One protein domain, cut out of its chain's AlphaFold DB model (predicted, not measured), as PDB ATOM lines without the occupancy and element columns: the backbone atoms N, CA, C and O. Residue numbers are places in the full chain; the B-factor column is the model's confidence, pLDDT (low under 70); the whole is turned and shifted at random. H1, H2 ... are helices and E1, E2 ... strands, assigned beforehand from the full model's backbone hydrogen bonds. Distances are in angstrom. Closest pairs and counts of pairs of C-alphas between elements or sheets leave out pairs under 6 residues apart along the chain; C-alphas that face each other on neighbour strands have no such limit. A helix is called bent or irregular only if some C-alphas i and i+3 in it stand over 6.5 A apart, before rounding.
ATOM      1  N   ALA A 380     120.620 100.192 159.514       97.69
ATOM      2  CA  ALA A 380     120.227 101.579 159.726       97.69
ATOM      3  C   ALA A 380     121.461 102.458 160.001       97.69
ATOM      4  O   ALA A 380     122.280 102.140 160.866       97.69
ATOM      5  N   TRP A 381     121.588 103.594 159.305       97.75
ATOM      6  CA  TRP A 381     122.764 104.469 159.435       97.75
ATOM      7  C   TRP A 381     122.985 104.952 160.877       97.75
ATOM      8  O   TRP A 381     124.121 105.131 161.313       97.75
ATOM      9  N   MET A 382     121.898 105.128 161.635       96.81
ATOM     10  CA  MET A 382     121.957 105.517 163.044       96.81
ATOM     11  C   MET A 382     122.611 104.442 163.914       96.81
ATOM     12  O   MET A 382     123.402 104.790 164.789       96.81
ATOM     13  N   ASP A 383     122.318 103.163 163.666       97.56
ATOM     14  CA  ASP A 383     122.925 102.050 164.400       97.56
ATOM     15  C   ASP A 383     124.422 101.978 164.102       97.56
ATOM     16  O   ASP A 383     125.224 101.856 165.026       97.56
ATOM     17  N   ILE A 384     124.814 102.183 162.838       97.81
ATOM     18  CA  ILE A 384     126.227 102.241 162.442       97.81
ATOM     19  C   ILE A 384     126.968 103.320 163.243       97.81
ATOM     20  O   ILE A 384     127.989 103.033 163.866       97.81
ATOM     21  N   ILE A 385     126.432 104.544 163.307       97.44
ATOM     22  CA  ILE A 385     127.054 105.630 164.081       97.44
ATOM     23  C   ILE A 385     127.059 105.324 165.579       97.44
ATOM     24  O   ILE A 385     128.072 105.557 166.231       97.44
ATOM     25  N   ARG A 386     125.972 104.806 166.158       96.31
ATOM     26  CA  ARG A 386     125.918 104.569 167.610       96.31
ATOM     27  C   ARG A 386     126.811 103.424 168.066       96.31
ATOM     28  O   ARG A 386     127.405 103.545 169.134       96.31
ATOM     29  N   TYR A 387     126.948 102.360 167.280       97.31
ATOM     30  CA  TYR A 387     127.858 101.266 167.616       97.31
ATOM     31  C   TYR A 387     129.323 101.673 167.448       97.31
ATOM     32  O   TYR A 387     130.133 101.411 168.333       97.31
ATOM     33  N   GLN A 388     129.660 102.376 166.364       97.31
ATOM     34  CA  GLN A 388     131.054 102.722 166.050       97.31
ATOM     35  C   GLN A 388     131.528 104.010 166.741       97.31
ATOM     36  O   GLN A 388     132.722 104.208 166.984       97.31
ATOM     37  N   ARG A 389     130.598 104.908 167.092       96.12
ATOM     38  CA  ARG A 389     130.842 106.183 167.783       96.12
ATOM     39  C   ARG A 389     129.819 106.408 168.919       96.12
ATOM     40  O   ARG A 389     129.056 107.374 168.863       96.12
ATOM     41  N   PRO A 390     129.832 105.617 170.012       95.56
ATOM     42  CA  PRO A 390     128.815 105.698 171.075       95.56
ATOM     43  C   PRO A 390     128.679 107.068 171.754       95.56
ATOM     44  O   PRO A 390     127.626 107.411 172.283       95.56
ATOM     45  N   ARG A 391     129.746 107.876 171.739       94.44
ATOM     46  CA  ARG A 391     129.765 109.232 172.317       94.44
ATOM     47  C   ARG A 391     129.223 110.309 171.372       94.44
ATOM     48  O   ARG A 391     129.091 111.460 171.780       94.44
ATOM     49  N   HIS A 392     128.953 109.977 170.111       93.88
ATOM     50  CA  HIS A 392     128.500 110.948 169.125       93.88
ATOM     51  C   HIS A 392     127.004 111.235 169.295       93.88
ATOM     52  O   HIS A 392     126.158 110.348 169.168       93.88
ATOM     53  N   LYS A 393     126.656 112.501 169.553       92.62
ATOM     54  CA  LYS A 393     125.259 112.935 169.644       92.62
ATOM     55  C   LYS A 393     124.685 113.113 168.240       92.62
ATOM     56  O   LYS A 393     124.995 114.088 167.561       92.62
ATOM     57  N   ILE A 394     123.828 112.184 167.824       92.12
ATOM     58  CA  ILE A 394     123.092 112.294 166.562       92.12
ATOM     59  C   ILE A 394     122.087 113.448 166.669       92.12
ATOM     60  O   ILE A 394     121.241 113.463 167.563       92.12
ATOM     61  N   VAL A 395     122.186 114.410 165.754       91.25
ATOM     62  CA  VAL A 395     121.266 115.550 165.621       91.25
ATOM     63  C   VAL A 395     120.541 115.472 164.278       91.25
ATOM     64  O   VAL A 395     120.992 114.773 163.374       91.25
ATOM     65  N   ASN A 396     119.449 116.218 164.094       81.75
ATOM     66  CA  ASN A 396     118.682 116.192 162.837       81.75
ATOM     67  C   ASN A 396     119.550 116.512 161.600       81.75
ATOM     68  O   ASN A 396     119.373 115.910 160.543       81.75
ATOM     69  N   ALA A 397     120.550 117.389 161.747       86.88
ATOM     70  CA  ALA A 397     121.499 117.712 160.681       86.88
ATOM     71  C   ALA A 397     122.374 116.519 160.241       86.88
ATOM     72  O   ALA A 397     122.819 116.483 159.096       86.88
ATOM     73  N   SER A 398     122.585 115.510 161.095       91.06
ATOM     74  CA  SER A 398     123.354 114.302 160.752       91.06
ATOM     75  C   SER A 398     122.708 113.511 159.604       91.06
ATOM     76  O   SER A 398     123.421 112.893 158.815       91.06
ATOM     77  N   GLY A 399     121.381 113.590 159.438       91.56
ATOM     78  CA  GLY A 399     120.674 112.962 158.314       91.56
ATOM     79  C   GLY A 399     121.050 113.540 156.941       91.56
ATOM     80  O   GLY A 399     120.964 112.843 155.926       91.56
ATOM     81  N   LEU A 400     121.543 114.786 156.890       91.69
ATOM     82  CA  LEU A 400     122.031 115.396 155.647       91.69
ATOM     83  C   LEU A 400     123.303 114.703 155.142       91.69
ATOM     84  O   LEU A 400     123.437 114.512 153.934       91.69
ATOM     85  N   LYS A 401     124.187 114.259 156.049       93.88
ATOM     86  CA  LYS A 401     125.397 113.500 155.689       93.88
ATOM     87  C   LYS A 401     125.042 112.162 155.056       93.88
ATOM     88  O   LYS A 401     125.578 111.818 154.012       93.88
ATOM     89  N   MET A 402     124.063 111.458 155.621       96.00
ATOM     90  CA  MET A 402     123.557 110.217 155.031       96.00
ATOM     91  C   MET A 402     122.952 110.447 153.638       96.00
ATOM     92  O   MET A 402     123.214 109.694 152.702       96.00
ATOM     93  N   THR A 403     122.191 111.530 153.467       94.50
ATOM     94  CA  THR A 403     121.604 111.881 152.163       94.50
ATOM     95  C   THR A 403     122.682 112.222 151.126       94.50
ATOM     96  O   THR A 403     122.573 111.817 149.969       94.50
ATOM     97  N   SER A 404     123.734 112.942 151.530       94.81
ATOM     98  CA  SER A 404     124.906 113.241 150.695       94.81
ATOM     99  C   SER A 404     125.652 111.963 150.301       94.81
ATOM    100  O   SER A 404     125.890 111.721 149.117       94.81
ATOM    101  N   PHE A 405     125.923 111.095 151.276       96.81
ATOM    102  CA  PHE A 405     126.604 109.822 151.070       96.81
ATOM    103  C   PHE A 405     125.853 108.907 150.098       96.81
ATOM    104  O   PHE A 405     126.456 108.353 149.177       96.81
ATOM    105  N   LYS A 406     124.527 108.794 150.244       97.06
ATOM    106  CA  LYS A 406     123.681 108.026 149.322       97.06
ATOM    107  C   LYS A 406     123.762 108.555 147.893       97.06
ATOM    108  O   LYS A 406     123.886 107.768 146.963       97.06
ATOM    109  N   LYS A 407     123.727 109.879 147.704       94.00
ATOM    110  CA  LYS A 407     123.864 110.489 146.370       94.00
ATOM    111  C   LYS A 407     125.223 110.195 145.736       94.00
ATOM    112  O   LYS A 407     125.286 109.996 144.529       94.00
ATOM    113  N   MET A 408     126.282 110.175 146.543       95.56
ATOM    114  CA  MET A 408     127.645 109.914 146.082       95.56
ATOM    115  C   MET A 408     127.845 108.457 145.650       95.56
ATOM    116  O   MET A 408     128.479 108.217 144.630       95.56
ATOM    117  N   ASN A 409     127.278 107.504 146.393       96.25
ATOM    118  CA  ASN A 409     127.518 106.071 146.184       96.25
ATOM    119  C   ASN A 409     126.390 105.342 145.434       96.25
ATOM    120  O   ASN A 409     126.539 104.173 145.108       96.25
ATOM    121  N   GLN A 410     125.263 106.013 145.175       95.88
ATOM    122  CA  GLN A 410     124.145 105.523 144.352       95.88
ATOM    123  C   GLN A 410     123.610 104.122 144.727       95.88
ATOM    124  O   GLN A 410     123.167 103.374 143.861       95.88
ATOM    125  N   PHE A 411     123.605 103.761 146.013       95.19
ATOM    126  CA  PHE A 411     123.033 102.485 146.468       95.19
ATOM    127  C   PHE A 411     121.497 102.555 146.647       95.19
ATOM    128  O   PHE A 411     120.947 103.653 146.822       95.19
ATOM    129  N   PRO A 412     120.788 101.402 146.628       96.19
ATOM    130  CA  PRO A 412     119.328 101.339 146.738       96.19
ATOM    131  C   PRO A 412     118.753 102.046 147.975       96.19
ATOM    132  O   PRO A 412     119.339 102.036 149.058       96.19
ATOM    133  N   GLU A 413     117.569 102.652 147.830       96.88
ATOM    134  CA  GLU A 413     116.846 103.257 148.954       96.88
ATOM    135  C   GLU A 413     116.187 102.190 149.825       96.88
ATOM    136  O   GLU A 413     115.047 101.809 149.595       96.88
ATOM    137  N   VAL A 414     116.892 101.752 150.864       97.31
ATOM    138  CA  VAL A 414     116.335 100.875 151.899       97.31
ATOM    139  C   VAL A 414     116.120 101.682 153.175       97.31
ATOM    140  O   VAL A 414     116.991 102.457 153.584       97.31
ATOM    141  N   ARG A 415     114.956 101.516 153.813       97.12
ATOM    142  CA  ARG A 415     114.640 102.123 155.113       97.12
ATOM    143  C   ARG A 415     114.501 101.042 156.170       97.12
ATOM    144  O   ARG A 415     113.715 100.128 155.994       97.12
ATOM    145  N   LEU A 416     115.235 101.162 157.269       96.69
ATOM    146  CA  LEU A 416     115.168 100.248 158.408       96.69
ATOM    147  C   LEU A 416     114.861 101.022 159.687       96.69
ATOM    148  O   LEU A 416     115.277 102.172 159.857       96.69
ATOM    149  N   ILE A 417     114.126 100.395 160.598       95.44
ATOM    150  CA  ILE A 417     113.937 100.921 161.950       95.44
ATOM    151  C   ILE A 417     115.251 100.696 162.700       95.44
ATOM    152  O   ILE A 417     115.723  99.568 162.779       95.44
ATOM    153  N   ALA A 418     115.849 101.772 163.212       95.94
ATOM    154  CA  ALA A 418     117.100 101.683 163.957       95.94
ATOM    155  C   ALA A 418     116.876 100.975 165.298       95.94
ATOM    156  O   ALA A 418     116.065 101.436 166.108       95.94
ATOM    157  N   GLU A 419     117.625  99.906 165.554       94.50
ATOM    158  CA  GLU A 419     117.547  99.102 166.780       94.50
ATOM    159  C   GLU A 419     117.907  99.928 168.013       94.50
ATOM    160  O   GLU A 419     117.318  99.792 169.084       94.50
ATOM    161  N   THR A 420     118.856 100.849 167.854       92.88
ATOM    162  CA  THR A 420     119.330 101.707 168.939       92.88
ATOM    163  C   THR A 420     118.415 102.909 169.202       92.88
ATOM    164  O   THR A 420     118.657 103.682 170.135       92.88
ATOM    165  N   SER A 421     117.400 103.168 168.363       88.06
ATOM    166  CA  SER A 421     116.513 104.328 168.522       88.06
ATOM    167  C   SER A 421     115.519 104.125 169.664       88.06
ATOM    168  O   SER A 421     114.637 103.280 169.596       88.06
ATOM    169  N   SER A 422     115.596 104.987 170.682       79.75
ATOM    170  CA  SER A 422     114.573 105.075 171.733       79.75
ATOM    171  C   SER A 422     113.237 105.607 171.209       79.75
ATOM    172  O   SER A 422     112.178 105.290 171.751       79.75
ATOM    173  N   SER A 423     113.270 106.412 170.141       74.19
ATOM    174  CA  SER A 423     112.060 106.875 169.474       74.19
ATOM    175  C   SER A 423     111.564 105.786 168.526       74.19
ATOM    176  O   SER A 423     112.263 105.410 167.580       74.19
ATOM    177  N   LYS A 424     110.342 105.302 168.759       64.31
ATOM    178  CA  LYS A 424     109.598 104.452 167.820       64.31
ATOM    179  C   LYS A 424     109.108 105.291 166.634       64.31
ATOM    180  O   LYS A 424     107.911 105.368 166.380       64.31
ATOM    181  N   SER A 425     110.021 105.987 165.958       68.88
ATOM    182  CA  SER A 425     109.717 106.637 164.688       68.88
ATOM    183  C   SER A 425     109.262 105.550 163.720       68.88
ATOM    184  O   SER A 425     110.060 104.711 163.303       68.88
ATOM    185  N   THR A 426     107.976 105.560 163.382       63.84
ATOM    186  CA  THR A 426     107.343 104.581 162.487       63.84
ATOM    187  C   THR A 426     107.916 104.624 161.069       63.84
ATOM    188  O   THR A 426     107.794 103.656 160.333       63.84
ATOM    189  N   LEU A 427     108.584 105.720 160.691       82.94
ATOM    190  CA  LEU A 427     109.011 105.998 159.316       82.94
ATOM    191  C   LEU A 427     110.359 105.370 158.904       82.94
ATOM    192  O   LEU A 427     110.786 105.542 157.758       82.94
ATOM    193  N   GLY A 428     111.036 104.655 159.813       91.94
ATOM    194  CA  GLY A 428     112.375 104.107 159.573       91.94
ATOM    195  C   GLY A 428     113.425 105.184 159.255       91.94
ATOM    196  O   GLY A 428     113.150 106.384 159.212       91.94
ATOM    197  N   CYS A 429     114.668 104.773 159.038       95.12
ATOM    198  CA  CYS A 429     115.753 105.635 158.579       95.12
ATOM    199  C   CYS A 429     116.537 104.939 157.465       95.12
ATOM    200  O   CYS A 429     116.435 103.727 157.302       95.12
ATOM    201  N   TYR A 430     117.300 105.696 156.676       97.19
ATOM    202  CA  TYR A 430     118.093 105.117 155.590       97.19
ATOM    203  C   TYR A 430     119.041 104.012 156.085       97.19
ATOM    204  O   TYR A 430     119.665 104.136 157.139       97.19
ATOM    205  N   ALA A 431     119.181 102.946 155.312       97.94
ATOM    206  CA  ALA A 431     120.122 101.877 155.599       97.94
ATOM    207  C   ALA A 431     121.337 101.939 154.666       97.94
ATOM    208  O   ALA A 431     121.217 102.353 153.516       97.94
ATOM    209  N   VAL A 432     122.505 101.540 155.169       98.06
ATOM    210  CA  VAL A 432     123.767 101.453 154.420       98.06
ATOM    211  C   VAL A 432     124.121  99.966 154.257       98.06
ATOM    212  O   VAL A 432     124.107  99.242 155.263       98.06
ATOM    213  N   PRO A 433     124.421  99.485 153.036       98.12
ATOM    214  CA  PRO A 433     124.833  98.098 152.821       98.12
ATOM    215  C   PRO A 433     126.230  97.853 153.403       98.12
ATOM    216  O   PRO A 433     127.035  98.782 153.461       98.12
ATOM    217  N   GLU A 434     126.523  96.620 153.823       97.19
ATOM    218  CA  GLU A 434     127.729  96.271 154.601       97.19
ATOM    219  C   GLU A 434     129.038  96.750 153.963       97.19
ATOM    220  O   GLU A 434     129.844  97.405 154.624       97.19
ATOM    221  N   TYR A 435     129.187  96.553 152.653       96.62
ATOM    222  CA  TYR A 435     130.380  96.951 151.901       96.62
ATOM    223  C   TYR A 435     130.629  98.474 151.851       96.62
ATOM    224  O   TYR A 435     131.739  98.893 151.538       96.62
ATOM    225  N   LEU A 436     129.642  99.318 152.189       97.31
ATOM    226  CA  LEU A 436     129.779 100.785 152.231       97.31
ATOM    227  C   LEU A 436     129.829 101.367 153.646       97.31
ATOM    228  O   LEU A 436     129.950 102.583 153.796       97.31
ATOM    229  N   GLN A 437     129.721 100.552 154.696       97.50
ATOM    230  CA  GLN A 437     129.602 101.072 156.064       97.50
ATOM    231  C   GLN A 437     130.882 101.774 156.536       97.50
ATOM    232  O   GLN A 437     130.795 102.806 157.201       97.50
ATOM    233  N   GLN A 438     132.060 101.281 156.140       96.44
ATOM    234  CA  GLN A 438     133.334 101.943 156.443       96.44
ATOM    235  C   GLN A 438     133.461 103.282 155.704       96.44
ATOM    236  O   GLN A 438     133.685 104.314 156.333       96.44
ATOM    237  N   ALA A 439     133.205 103.291 154.391       95.75
ATOM    238  CA  ALA A 439     133.210 104.514 153.589       95.75
ATOM    239  C   ALA A 439     132.200 105.551 154.115       95.75
ATOM    240  O   ALA A 439     132.453 106.756 154.076       95.75
ATOM    241  N   PHE A 440     131.063 105.091 154.645       97.12
ATOM    242  CA  PHE A 440     130.086 105.948 155.305       97.12
ATOM    243  C   PHE A 440     130.657 106.604 156.565       97.12
ATOM    244  O   PHE A 440     130.479 107.808 156.729       97.12
ATOM    245  N   LEU A 441     131.360 105.863 157.429       96.62
ATOM    246  CA  LEU A 441     132.013 106.432 158.615       96.62
ATOM    247  C   LEU A 441     133.081 107.459 158.238       96.62
ATOM    248  O   LEU A 441     133.114 108.545 158.819       96.62
ATOM    249  N   ASP A 442     133.894 107.157 157.228       94.81
ATOM    250  CA  ASP A 442     134.939 108.064 156.750       94.81
ATOM    251  C   ASP A 442     134.333 109.352 156.175       94.81
ATOM    252  O   ASP A 442     134.781 110.456 156.497       94.81
ATOM    253  N   HIS A 443     133.255 109.236 155.391       94.75
ATOM    254  CA  HIS A 443     132.483 110.384 154.908       94.75
ATOM    255  C   HIS A 443     131.855 111.173 156.062       94.75
ATOM    256  O   HIS A 443     131.858 112.405 156.065       94.75
ATOM    257  N   PHE A 444     131.326 110.471 157.062       95.12
ATOM    258  CA  PHE A 444     130.664 111.080 158.205       95.12
ATOM    259  C   PHE A 444     131.643 111.898 159.061       95.12
ATOM    260  O   PHE A 444     131.284 112.990 159.519       95.12
ATOM    261  N   ASP A 445     132.879 111.424 159.228       93.12
ATOM    262  CA  ASP A 445     133.949 112.107 159.966       93.12
ATOM    263  C   ASP A 445     134.652 113.202 159.131       93.12
ATOM    264  O   ASP A 445     135.112 114.211 159.681       93.12
ATOM    265  N   GLY A 446     134.715 113.032 157.805       82.81
ATOM    266  CA  GLY A 446     135.501 113.847 156.869       82.81
ATOM    267  C   GLY A 446     135.154 115.338 156.818       82.81
ATOM    268  O   GLY A 446     136.045 116.165 156.612       82.81
ATOM    269  N   ASP A 447     133.909 115.721 157.106       59.56
ATOM    270  CA  ASP A 447     133.500 117.136 157.099       59.56
ATOM    271  C   ASP A 447     134.193 117.982 158.182       59.56
ATOM    272  O   ASP A 447     134.327 119.193 158.022       59.56
TER     273      ASP A 447
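AT A GLANCE: This is residues 380 to 447 of the 594 residues of an uncharacterized protein of Chytriomyces confervae (UniProt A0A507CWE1). Three helices at steep angles to one another form a loose triangle, H2 against H3 and H1 near both, with the lone short strand E1 passing by the first residue of H1. A long loop, residues 410 to 428, runs from H2 past E1, pairs briefly beside it, and folds back into it. The printed part has 68 residues, with three named helices and one named strand in the order H1, H2, E1, H3, and its class is mostly helix. It is compact, with a radius of gyration of the C-alphas of 11.2 A, and rounded, with spans of 29 by 26 by 21 A.

HOW THE PARTS SIT: H1, residues 381 to 388, is close to but not clearly touching H2, residues 398 to 409. Their closest C-alphas, those of Trp 381 and Met 402, are 7.3 A apart, and their lines are about perpendicular at 76 degrees. The closest C-alphas of H1 and E1, residues 429 to 432, are those of Trp 381 and Ala 431, 5.3 A apart. The closest of H2 and E1 are those of Met 402 and Tyr 430, at 7.5 A. E1 pairs with no named strand, but residues 415 to 416 pair antiparallel with its residues 429 to 430. H3, residues 434 to 446, is close to but not clearly touching H1, about perpendicular at 79 degrees; their closest C-alphas, those of Ile 384 and Gln 437, are 7.3 A apart. H2 and H3 touch, H2 with residues 401 to 405 alone and H3 with residues 440 to 444 alone. Their closest C-alphas, those of Lys 401 and Phe 444, are 6.3 A apart. They run opposite ways at a steep tilt of 58 degrees. Every O i to N i+4 pair is within hydrogen-bond range in H1, as are 7 of 8 in H2 and 7 of 9 in H3.

IN THESE COORDINATES: H1 begins at C-alpha 381, at (122.764, 104.469, 159.435), and is 10.7 A long from first to last C-alpha. H2 measures 17.2 A and ends at C-alpha 409, at (127.518, 106.071, 146.184). E1 measures 10.0 A. H3 measures 19.4 A and ends at C-alpha 446, at (135.501, 113.847, 156.869). H3 is irregular: C-alphas 435 and 438 are 7.4 A apart.

THE WHOLE: The two C-alphas farthest apart are those of Thr 426 and Gly 446, at 30.2 A. The printed part, residues 380 to 447, has no cut. The link from H1 to H2 is short, with 9 residues; that from H2 to E1 is long, with 19; that from E1 to H3 is tight, with 1. The mean pLDDT of the printed part is 92.4, and the residues under 70 are 424 to 426 and 447.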